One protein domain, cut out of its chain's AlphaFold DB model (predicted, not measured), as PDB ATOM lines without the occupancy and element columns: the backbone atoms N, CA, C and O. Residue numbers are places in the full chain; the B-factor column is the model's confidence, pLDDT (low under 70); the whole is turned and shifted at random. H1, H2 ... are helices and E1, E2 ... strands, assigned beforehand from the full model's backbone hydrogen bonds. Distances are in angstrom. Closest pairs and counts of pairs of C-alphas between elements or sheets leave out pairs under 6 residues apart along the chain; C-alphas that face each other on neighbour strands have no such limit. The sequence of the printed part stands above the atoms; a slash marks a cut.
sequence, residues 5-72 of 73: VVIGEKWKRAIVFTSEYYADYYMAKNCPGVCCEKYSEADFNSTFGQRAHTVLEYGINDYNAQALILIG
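Overview. This is residues 5 to 72 of the 73 residues of an uncharacterized protein of Thiothrix lacustris (UniProt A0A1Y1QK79). Picture one strongly twisted sheet of five strands, with helix H1 packed along one face over E1 and E2, and the shorter helix H2 also on the sheet but well away from H1. The 68 residues printed hold two named helices and five named strands, along the chain E1, E2, H1, E3, H2, E4, E5. Across the sheet the order is E3, E1, E2, E5, E4, all antiparallel, and the class is mixed, helices and strands. The whole is compact and rounded, with a radius of gyration of the C-alphas of 11.2 A and spans of 28 by 27 by 18 A.

Along the chain. Find C-alpha 5 at (200.585, 101.926, 117.053); there E1 begins, residues 5 to 7, 6.4 A long. Next comes E2, residues 13 to 17, 13.1 A. From C-alpha 20 at (195.517, 95.731, 111.994), H1 runs over residues 20 to 30, 15.2 A. Then read E3, residues 36 to 39, 10.1 A, and H2, residues 41 to 48, 10.1 A. E4, residues 52 to 57, spans 13.6 A, and E5, residues 65 to 71, spans 16.8 A, ending at C-alpha 71 at (201.437, 113.201, 120.999).

Arrangement. Begin with the hairpin E1 and E2, antiparallel at 155 degrees, where N 7 and O 13 are 2.8 A apart. On the other side of E1 from E2, edge strand E3 is antiparallel to E1 at 146 degrees, with N 6 and O 37 at 2.9 A. E2 and E5 are antiparallel at 160 degrees, with N 66 and O 16 at 2.7 A. E4, the other edge strand, forms a hairpin with E5 at 157 degrees, with N 56 and O 68 at 2.8 A. E2, H1 and E3 make a split strand-helix-strand unit, two strands running the same way with a helix between them in the chain and E1 between them in the sheet; its crossover is right-handed. H1 and the sheet make two layers, a helix on one face of a sheet, at a height over the sheet of 8.3 A. H1 is over E2 and, only just, over E1, on which 3 of its 11 C-alphas fall; it runs along the strands, at 24 degrees to E2 on the local plane. The closest C-alphas of H1 and E2 are those of Ala 23 and Phe 17, 5.9 A apart. H2 is on the sheet too, and its closest C-alpha to E5 is that of Phe 48, 7.0 A from that of Ile 71. H1 and H2 are apart. In both helices every O i to N i+4 pair is within hydrogen-bond range.

Size, cuts and confidence. The two C-alphas farthest apart, those of Lys 29 and Gln 50, are 29.4 A apart. The printed part has no cut, and no link is long: E4 to E5 is short, with 7 residues, and the others are tight. Mean pLDDT of the printed part is 85.5; look for values under 70 at residues 9 to 11 and 58 to 59.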
ATOM      1  N   VAL A   5     199.431 102.386 116.265       93.00
ATOM      2  CA  VAL A   5     200.585 101.926 117.053       93.00
ATOM      3  C   VAL A   5     201.222 103.122 117.735       93.00
ATOM      4  O   VAL A   5     201.844 103.946 117.068       93.00
ATOM      5  N   VAL A   6     201.091 103.206 119.055       91.94
ATOM      6  CA  VAL A   6     201.781 104.211 119.874       91.94
ATOM      7  C   VAL A   6     203.159 103.681 120.246       91.94
ATOM      8  O   VAL A   6     203.280 102.548 120.704       91.94
ATOM      9  N   ILE A   7     204.194 104.496 120.051       90.44
ATOM     10  CA  ILE A   7     205.599 104.141 120.267       90.44
ATOM     11  C   ILE A   7     206.208 105.068 121.328       90.44
ATOM     12  O   ILE A   7     206.132 106.290 121.188       90.44
ATOM     13  N   GLY A   8     206.891 104.483 122.318       78.62
ATOM     14  CA  GLY A   8     207.739 105.176 123.294       78.62
ATOM     15  C   GLY A   8     207.052 105.561 124.613       78.62
ATOM     16  O   GLY A   8     205.842 105.746 124.677       78.62
ATOM     17  N   GLU A   9     207.846 105.703 125.681       65.19
ATOM     18  CA  GLU A   9     207.362 106.107 127.016       65.19
ATOM     19  C   GLU A   9     207.376 107.631 127.240       65.19
ATOM     20  O   GLU A   9     206.467 108.155 127.877       65.19
ATOM     21  N   LYS A  10     208.389 108.342 126.708       52.06
ATOM     22  CA  LYS A  10     208.631 109.788 126.940       52.06
ATOM     23  C   LYS A  10     208.291 110.710 125.764       52.06
ATOM     24  O   LYS A  10     208.086 111.892 125.970       52.06
ATOM     25  N   TRP A  11     208.261 110.179 124.542       59.34
ATOM     26  CA  TRP A  11     207.963 110.924 123.312       59.34
ATOM     27  C   TRP A  11     206.937 110.122 122.526       59.34
ATOM     28  O   TRP A  11     207.279 109.419 121.571       59.34
ATOM     29  N   LYS A  12     205.696 110.121 123.021       78.69
ATOM     30  CA  LYS A  12     204.643 109.286 122.453       78.69
ATOM     31  C   LYS A  12     204.333 109.777 121.039       78.69
ATOM     32  O   LYS A  12     204.065 110.947 120.793       78.69
ATOM     33  N   ARG A  13     204.384 108.865 120.081       87.94
ATOM     34  CA  ARG A  13     203.944 109.107 118.703       87.94
ATOM     35  C   ARG A  13     203.111 107.932 118.247       87.94
ATOM     36  O   ARG A  13     203.463 106.800 118.570       87.94
ATOM     37  N   ALA A  14     202.032 108.189 117.522       90.94
ATOM     38  CA  ALA A  14     201.204 107.135 116.956       90.94
ATOM     39  C   ALA A  14     201.403 107.042 115.451       90.94
ATOM     40  O   ALA A  14     201.400 108.055 114.762       90.94
ATOM     41  N   ILE A  15     201.545 105.828 114.937       92.00
ATOM     42  CA  ILE A  15     201.486 105.560 113.503       92.00
ATOM     43  C   ILE A  15     200.142 104.905 113.215       92.00
ATOM     44  O   ILE A  15     199.785 103.913 113.853       92.00
ATOM     45  N   VAL A  16     199.402 105.470 112.267       92.69
ATOM     46  CA  VAL A  16     198.116 104.940 111.813       92.69
ATOM     47  C   VAL A  16     198.353 104.078 110.583       92.69
ATOM     48  O   VAL A  16     198.976 104.534 109.626       92.69
ATOM     49  N   PHE A  17     197.858 102.845 110.596       93.38
ATOM     50  CA  PHE A  17     197.981 101.894 109.489       93.38
ATOM     51  C   PHE A  17     196.636 101.657 108.804       93.38
ATOM     52  O   PHE A  17     195.587 101.797 109.424       93.38
ATOM     53  N   THR A  18     196.638 101.229 107.541       92.25
ATOM     54  CA  THR A  18     195.387 100.903 106.824       92.25
ATOM     55  C   THR A  18     194.641  99.708 107.427       92.25
ATOM     56  O   THR A  18     193.433  99.577 107.237       92.25
ATOM     57  N   SER A  19     195.342  98.821 108.142       93.25
ATOM     58  CA  SER A  19     194.753  97.645 108.780       93.25
ATOM     59  C   SER A  19     195.526  97.196 110.018       93.25
ATOM     60  O   SER A  19     196.686  97.555 110.226       93.25
ATOM     61  N   GLU A  20     194.882  96.358 110.831       94.69
ATOM     62  CA  GLU A  20     195.517  95.731 111.994       94.69
ATOM     63  C   GLU A  20     196.665  94.784 111.602       94.69
ATOM     64  O   GLU A  20     197.681  94.747 112.290       94.69
ATOM     65  N   TYR A  21     196.567  94.115 110.447       93.88
ATOM     66  CA  TYR A  21     197.634  93.260 109.917       93.88
ATOM     67  C   TYR A  21     198.948  94.028 109.705       93.88
ATOM     68  O   TYR A  21     200.021  93.555 110.083       93.88
ATOM     69  N   TYR A  22     198.881  95.234 109.133       93.88
ATOM     70  CA  TYR A  22     200.076  96.047 108.897       93.88
ATOM     71  C   TYR A  22     200.645  96.653 110.182       93.88
ATOM     72  O   TYR A  22     201.865  96.759 110.312       93.88
ATOM     73  N   ALA A  23     199.787  96.971 111.156       92.62
ATOM     74  CA  ALA A  23     200.227  97.359 112.492       92.62
ATOM     75  C   ALA A  23     201.018  96.224 113.173       92.62
ATOM     76  O   ALA A  23     202.102  96.464 113.706       92.62
ATOM     77  N   ASP A  24     200.531  94.980 113.083       93.62
ATOM     78  CA  ASP A  24     201.232  93.801 113.605       93.62
ATOM     79  C   ASP A  24     202.566  93.559 112.897       93.62
ATOM     80  O   ASP A  24     203.594  93.353 113.547       93.62
ATOM     81  N   TYR A  25     202.576  93.652 111.565       92.81
ATOM     82  CA  TYR A  25     203.796  93.527 110.771       92.81
ATOM     83  C   TYR A  25     204.847  94.575 111.156       92.81
ATOM     84  O   TYR A  25     206.029  94.253 111.315       92.81
ATOM     85  N   TYR A  26     204.423  95.829 111.338       91.06
ATOM     86  CA  TYR A  26     205.306  96.903 111.771       91.06
ATOM     87  C   TYR A  26     205.868  96.636 113.171       91.06
ATOM     88  O   TYR A  26     207.077  96.766 113.371       91.06
ATOM     89  N   MET A  27     205.026  96.236 114.127       91.81
ATOM     90  CA  MET A  27     205.461  95.973 115.500       91.81
ATOM     91  C   MET A  27     206.445  94.809 115.588       91.81
ATOM     92  O   MET A  27     207.476  94.940 116.245       91.81
ATOM     93  N   ALA A  28     206.182  93.706 114.882       92.38
ATOM     94  CA  ALA A  28     207.072  92.547 114.879       92.38
ATOM     95  C   ALA A  28     208.486  92.898 114.385       92.38
ATOM     96  O   ALA A  28     209.471  92.359 114.885       92.38
ATOM     97  N   LYS A  29     208.594  93.828 113.427       89.88
ATOM     98  CA  LYS A  29     209.880  94.278 112.880       89.88
ATOM     99  C   LYS A  29     210.568  95.359 113.709       89.88
ATOM    100  O   LYS A  29     211.788  95.332 113.823       89.88
ATOM    101  N   ASN A  30     209.813  96.319 114.241       86.88
ATOM    102  CA  ASN A  30     210.378  97.583 114.735       86.88
ATOM    103  C   ASN A  30     210.284  97.767 116.257       86.88
ATOM    104  O   ASN A  30     210.952  98.642 116.802       86.88
ATOM    105  N   CYS A  31     209.483  96.956 116.952       88.31
ATOM    106  CA  CYS A  31     209.263  97.049 118.396       88.31
ATOM    107  C   CYS A  31     209.938  95.990 119.308       88.31
ATOM    108  O   CYS A  31     209.674  96.048 120.506       88.31
ATOM    109  N   PRO A  32     210.834  95.069 118.873       87.62
ATOM    110  CA  PRO A  32     211.485  94.114 119.791       87.62
ATOM    111  C   PRO A  32     212.259  94.715 120.982       87.62
ATOM    112  O   PRO A  32     212.523  94.008 121.948       87.62
ATOM    113  N   GLY A  33     212.633  95.996 120.926       82.69
ATOM    114  CA  GLY A  33     213.340  96.703 122.005       82.69
ATOM    115  C   GLY A  33     212.735  98.062 122.359       82.69
ATOM    116  O   GLY A  33     213.402  98.883 122.982       82.69
ATOM    117  N   VAL A  34     211.503  98.330 121.918       83.81
ATOM    118  CA  VAL A  34     210.817  99.611 122.125       83.81
ATOM    119  C   VAL A  34     209.401  99.331 122.606       83.81
ATOM    120  O   VAL A  34     208.707  98.497 122.030       83.81
ATOM    121  N   CYS A  35     208.947 100.050 123.632       86.38
ATOM    122  CA  CYS A  35     207.556  99.980 124.070       86.38
ATOM    123  C   CYS A  35     206.636 100.441 122.936       86.38
ATOM    124  O   CYS A  35     206.654 101.613 122.548       86.38
ATOM    125  N   CYS A  36     205.847  99.507 122.417       89.06
ATOM    126  CA  CYS A  36     204.839  99.754 121.403       89.06
ATOM    127  C   CYS A  36     203.527  99.114 121.830       89.06
ATOM    128  O   CYS A  36     203.511  97.976 122.298       89.06
ATOM    129  N   GLU A  37     202.424  99.816 121.612       91.50
ATOM    130  CA  GLU A  37     201.100  99.328 121.974       91.50
ATOM    131  C   GLU A  37     200.076  99.687 120.896       91.50
ATOM    132  O   GLU A  37     200.134 100.771 120.304       91.50
ATOM    133  N   LYS A  38     199.151  98.756 120.625       92.75
ATOM    134  CA  LYS A  38     198.089  98.942 119.632       92.75
ATOM    135  C   LYS A  38     196.806  99.434 120.277       92.75
ATOM    136  O   LYS A  38     196.287  98.809 121.203       92.75
ATOM    137  N   TYR A  39     196.222 100.446 119.663       92.75
ATOM    138  CA  TYR A  39     194.948 101.030 120.044       92.75
ATOM    139  C   TYR A  39     193.958 100.925 118.887       92.75
ATOM    140  O   TYR A  39     194.340 100.926 117.710       92.75
ATOM    141  N   SER A  40     192.672 100.828 119.224       94.38
ATOM    142  CA  SER A  40     191.636 101.235 118.280       94.38
ATOM    143  C   SER A  40     191.614 102.759 118.174       94.38
ATOM    144  O   SER A  40     192.098 103.445 119.071       94.38
ATOM    145  N   GLU A  41     191.032 103.301 117.109       92.19
ATOM    146  CA  GLU A  41     190.840 104.751 116.985       92.19
ATOM    147  C   GLU A  41     190.087 105.343 118.190       92.19
ATOM    148  O   GLU A  41     190.475 106.382 118.719       92.19
ATOM    149  N   ALA A  42     189.045 104.655 118.668       92.12
ATOM    150  CA  ALA A  42     188.259 105.097 119.816       92.12
ATOM    151  C   ALA A  42     189.094 105.126 121.108       92.12
ATOM    152  O   ALA A  42     189.084 106.130 121.822       92.12
ATOM    153  N   ASP A  43     189.858 104.063 121.381       91.81
ATOM    154  CA  ASP A  43     190.723 103.993 122.567       91.81
ATOM    155  C   ASP A  43     191.853 105.027 122.491       91.81
ATOM    156  O   ASP A  43     192.186 105.675 123.486       91.81
ATOM    157  N   PHE A  44     192.417 105.213 121.292       91.44
ATOM    158  CA  PHE A  44     193.440 106.215 121.024       91.44
ATOM    159  C   PHE A  44     192.916 107.622 121.316       91.44
ATOM    160  O   PHE A  44     193.530 108.354 122.089       91.44
ATOM    161  N   ASN A  45     191.756 107.986 120.764       89.31
ATOM    162  CA  ASN A  45     191.157 109.304 120.956       89.31
ATOM    163  C   ASN A  45     190.739 109.548 122.414       89.31
ATOM    164  O   ASN A  45     190.944 110.647 122.925       89.31
ATOM    165  N   SER A  46     190.220 108.529 123.105       89.44
ATOM    166  CA  SER A  46     189.895 108.611 124.537       89.44
ATOM    167  C   SER A  46     191.136 108.888 125.398       89.44
ATOM    168  O   SER A  46     191.094 109.692 126.326       89.44
ATOM    169  N   THR A  47     192.266 108.260 125.058       87.19
ATOM    170  CA  THR A  47     193.500 108.344 125.854       87.19
ATOM    171  C   THR A  47     194.352 109.566 125.502       87.19
ATOM    172  O   THR A  47     194.941 110.194 126.381       87.19
ATOM    173  N   PHE A  48     194.444 109.902 124.213       86.88
ATOM    174  CA  PHE A  48     195.417 110.852 123.667       86.88
ATOM    175  C   PHE A  48     194.797 111.972 122.830       86.88
ATOM    176  O   PHE A  48     195.522 112.884 122.449       86.88
ATOM    177  N   GLY A  49     193.491 111.950 122.545       83.44
ATOM    178  CA  GLY A  49     192.865 112.877 121.594       83.44
ATOM    179  C   GLY A  49     193.064 114.357 121.936       83.44
ATOM    180  O   GLY A  49     193.224 115.172 121.037       83.44
ATOM    181  N   GLN A  50     193.148 114.706 123.225       82.75
ATOM    182  CA  GLN A  50     193.430 116.082 123.665       82.75
ATOM    183  C   GLN A  50     194.912 116.490 123.563       82.75
ATOM    184  O   GLN A  50     195.216 117.678 123.613       82.75
ATOM    185  N   ARG A  51     195.825 115.520 123.423       82.19
ATOM    186  CA  ARG A  51     197.289 115.702 123.349       82.19
ATOM    187  C   ARG A  51     197.863 115.437 121.956       82.19
ATOM    188  O   ARG A  51     199.063 115.564 121.728       82.19
ATOM    189  N   ALA A  52     197.033 115.006 121.012       78.81
ATOM    190  CA  ALA A  52     197.428 114.821 119.626       78.81
ATOM    191  C   ALA A  52     197.506 116.200 118.948       78.81
ATOM    192  O   ALA A  52     196.488 116.770 118.568       78.81
ATOM    193  N   HIS A  53     198.713 116.761 118.825       70.94
ATOM    194  CA  HIS A  53     198.893 118.149 118.372       70.94
ATOM    195  C   HIS A  53     199.192 118.284 116.883       70.94
ATOM    196  O   HIS A  53     199.007 119.355 116.306       70.94
ATOM    197  N   THR A  54     199.722 117.241 116.249       81.94
ATOM    198  CA  THR A  54     200.128 117.323 114.843       81.94
ATOM    199  C   THR A  54     199.962 115.979 114.167       81.94
ATOM    200  O   THR A  54     200.494 114.975 114.638       81.94
ATOM    201  N   VAL A  55     199.247 115.990 113.043       84.81
ATOM    202  CA  VAL A  55     199.087 114.845 112.149       84.81
ATOM    203  C   VAL A  55     199.890 115.123 110.883       84.81
ATOM    204  O   VAL A  55     199.693 116.140 110.224       84.81
ATOM    205  N   LEU A  56     200.818 114.227 110.568       83.50
ATOM    206  CA  LEU A  56     201.584 114.216 109.328       83.50
ATOM    207  C   LEU A  56     201.060 113.070 108.463       83.50
ATOM    208  O   LEU A  56     201.298 111.902 108.768       83.50
ATOM    209  N   GLU A  57     200.323 113.401 107.409       81.69
ATOM    210  CA  GLU A  57     199.774 112.417 106.475       81.69
ATOM    211  C   GLU A  57     200.844 111.943 105.482       81.69
ATOM    212  O   GLU A  57     201.600 112.740 104.928       81.69
ATOM    213  N   TYR A  58     200.907 110.631 105.252       69.88
ATOM    214  CA  TYR A  58     201.886 109.998 104.361       69.88
ATOM    215  C   TYR A  58     201.294 109.482 103.048       69.88
ATOM    216  O   TYR A  58     202.049 109.079 102.170       69.88
ATOM    217  N   GLY A  59     199.966 109.442 102.902       64.44
ATOM    218  CA  GLY A  59     199.310 108.960 101.678       64.44
ATOM    219  C   GLY A  59     199.387 107.443 101.415       64.44
ATOM    220  O   GLY A  59     198.758 107.013 100.458       64.44
ATOM    221  N   ILE A  60     200.034 106.649 102.291       70.62
ATOM    222  CA  ILE A  60     200.357 105.194 102.219       70.62
ATOM    223  C   ILE A  60     201.817 104.941 101.789       70.62
ATOM    224  O   ILE A  60     202.199 105.199 100.653       70.62
ATOM    225  N   ASN A  61     202.631 104.391 102.703       77.50
ATOM    226  CA  ASN A  61     204.027 103.976 102.453       77.50
ATOM    227  C   ASN A  61     204.196 102.440 102.363       77.50
ATOM    228  O   ASN A  61     203.212 101.708 102.442       77.50
ATOM    229  N   ASP A  62     205.436 101.939 102.264       74.12
ATOM    230  CA  ASP A  62     205.761 100.495 102.184       74.12
ATOM    231  C   ASP A  62     205.196  99.650 103.342       74.12
ATOM    232  O   ASP A  62     204.966  98.449 103.201       74.12
ATOM    233  N   TYR A  63     204.930 100.272 104.494       72.88
ATOM    234  CA  TYR A  63     204.297  99.632 105.651       72.88
ATOM    235  C   TYR A  63     202.780  99.807 105.683       72.88
ATOM    236  O   TYR A  63     202.145  99.445 106.667       72.88
ATOM    237  N   ASN A  64     202.189 100.380 104.637       85.94
ATOM    238  CA  ASN A  64     200.802 100.824 104.610       85.94
ATOM    239  C   ASN A  64     200.448 101.777 105.772       85.94
ATOM    240  O   ASN A  64     199.320 101.782 106.271       85.94
ATOM    241  N   ALA A  65     201.412 102.587 106.219       85.50
ATOM    242  CA  ALA A  65     201.156 103.650 107.179       85.50
ATOM    243  C   ALA A  65     200.515 104.850 106.473       85.50
ATOM    244  O   ALA A  65     200.994 105.299 105.431       85.50
ATOM    245  N   GLN A  66     199.444 105.375 107.057       88.75
ATOM    246  CA  GLN A  66     198.653 106.484 106.530       88.75
ATOM    247  C   GLN A  66     199.052 107.820 107.149       88.75
ATOM    248  O   GLN A  66     199.070 108.829 106.447       88.75
ATOM    249  N   ALA A  67     199.393 107.833 108.438       88.88
ATOM    250  CA  ALA A  67     199.740 109.055 109.150       88.88
ATOM    251  C   ALA A  67     200.673 108.791 110.338       88.88
ATOM    252  O   ALA A  67     200.657 107.708 110.928       88.88
ATOM    253  N   LEU A  68     201.440 109.813 110.712       89.62
ATOM    254  CA  LEU A  68     202.128 109.925 111.995       89.62
ATOM    255  C   LEU A  68     201.465 111.022 112.821       89.62
ATOM    256  O   LEU A  68     201.321 112.152 112.368       89.62
ATOM    257  N   ILE A  69     201.121 110.702 114.059       90.38
ATOM    258  CA  ILE A  69     200.543 111.625 115.025       90.38
ATOM    259  C   ILE A  69     201.584 111.871 116.113       90.38
ATOM    260  O   ILE A  69     202.038 110.935 116.775       90.38
ATOM    261  N   LEU A  70     201.963 113.131 116.303       88.62
ATOM    262  CA  LEU A  70     202.786 113.554 117.431       88.62
ATOM    263  C   LEU A  70     201.879 113.785 118.643       88.62
ATOM    264  O   LEU A  70     200.941 114.585 118.576       88.62
ATOM    265  N   ILE A  71     202.157 113.071 119.733       87.00
ATOM    266  CA  ILE A  71     201.437 113.201 120.999       87.00
ATOM    267  C   ILE A  71     202.344 114.021 121.916       87.00
ATOM    268  O   ILE A  71     203.448 113.587 122.245       87.00
ATOM    269  N   GLY A  72     201.913 115.234 122.250       77.06
ATOM    270  CA  GLY A  72     202.636 116.112 123.172       77.06
ATOM    271  C   GLY A  72     202.295 115.823 124.630       77.06
ATOM    272  O   GLY A  72     201.491 114.932 124.928       77.06
TER     273      GLY A  72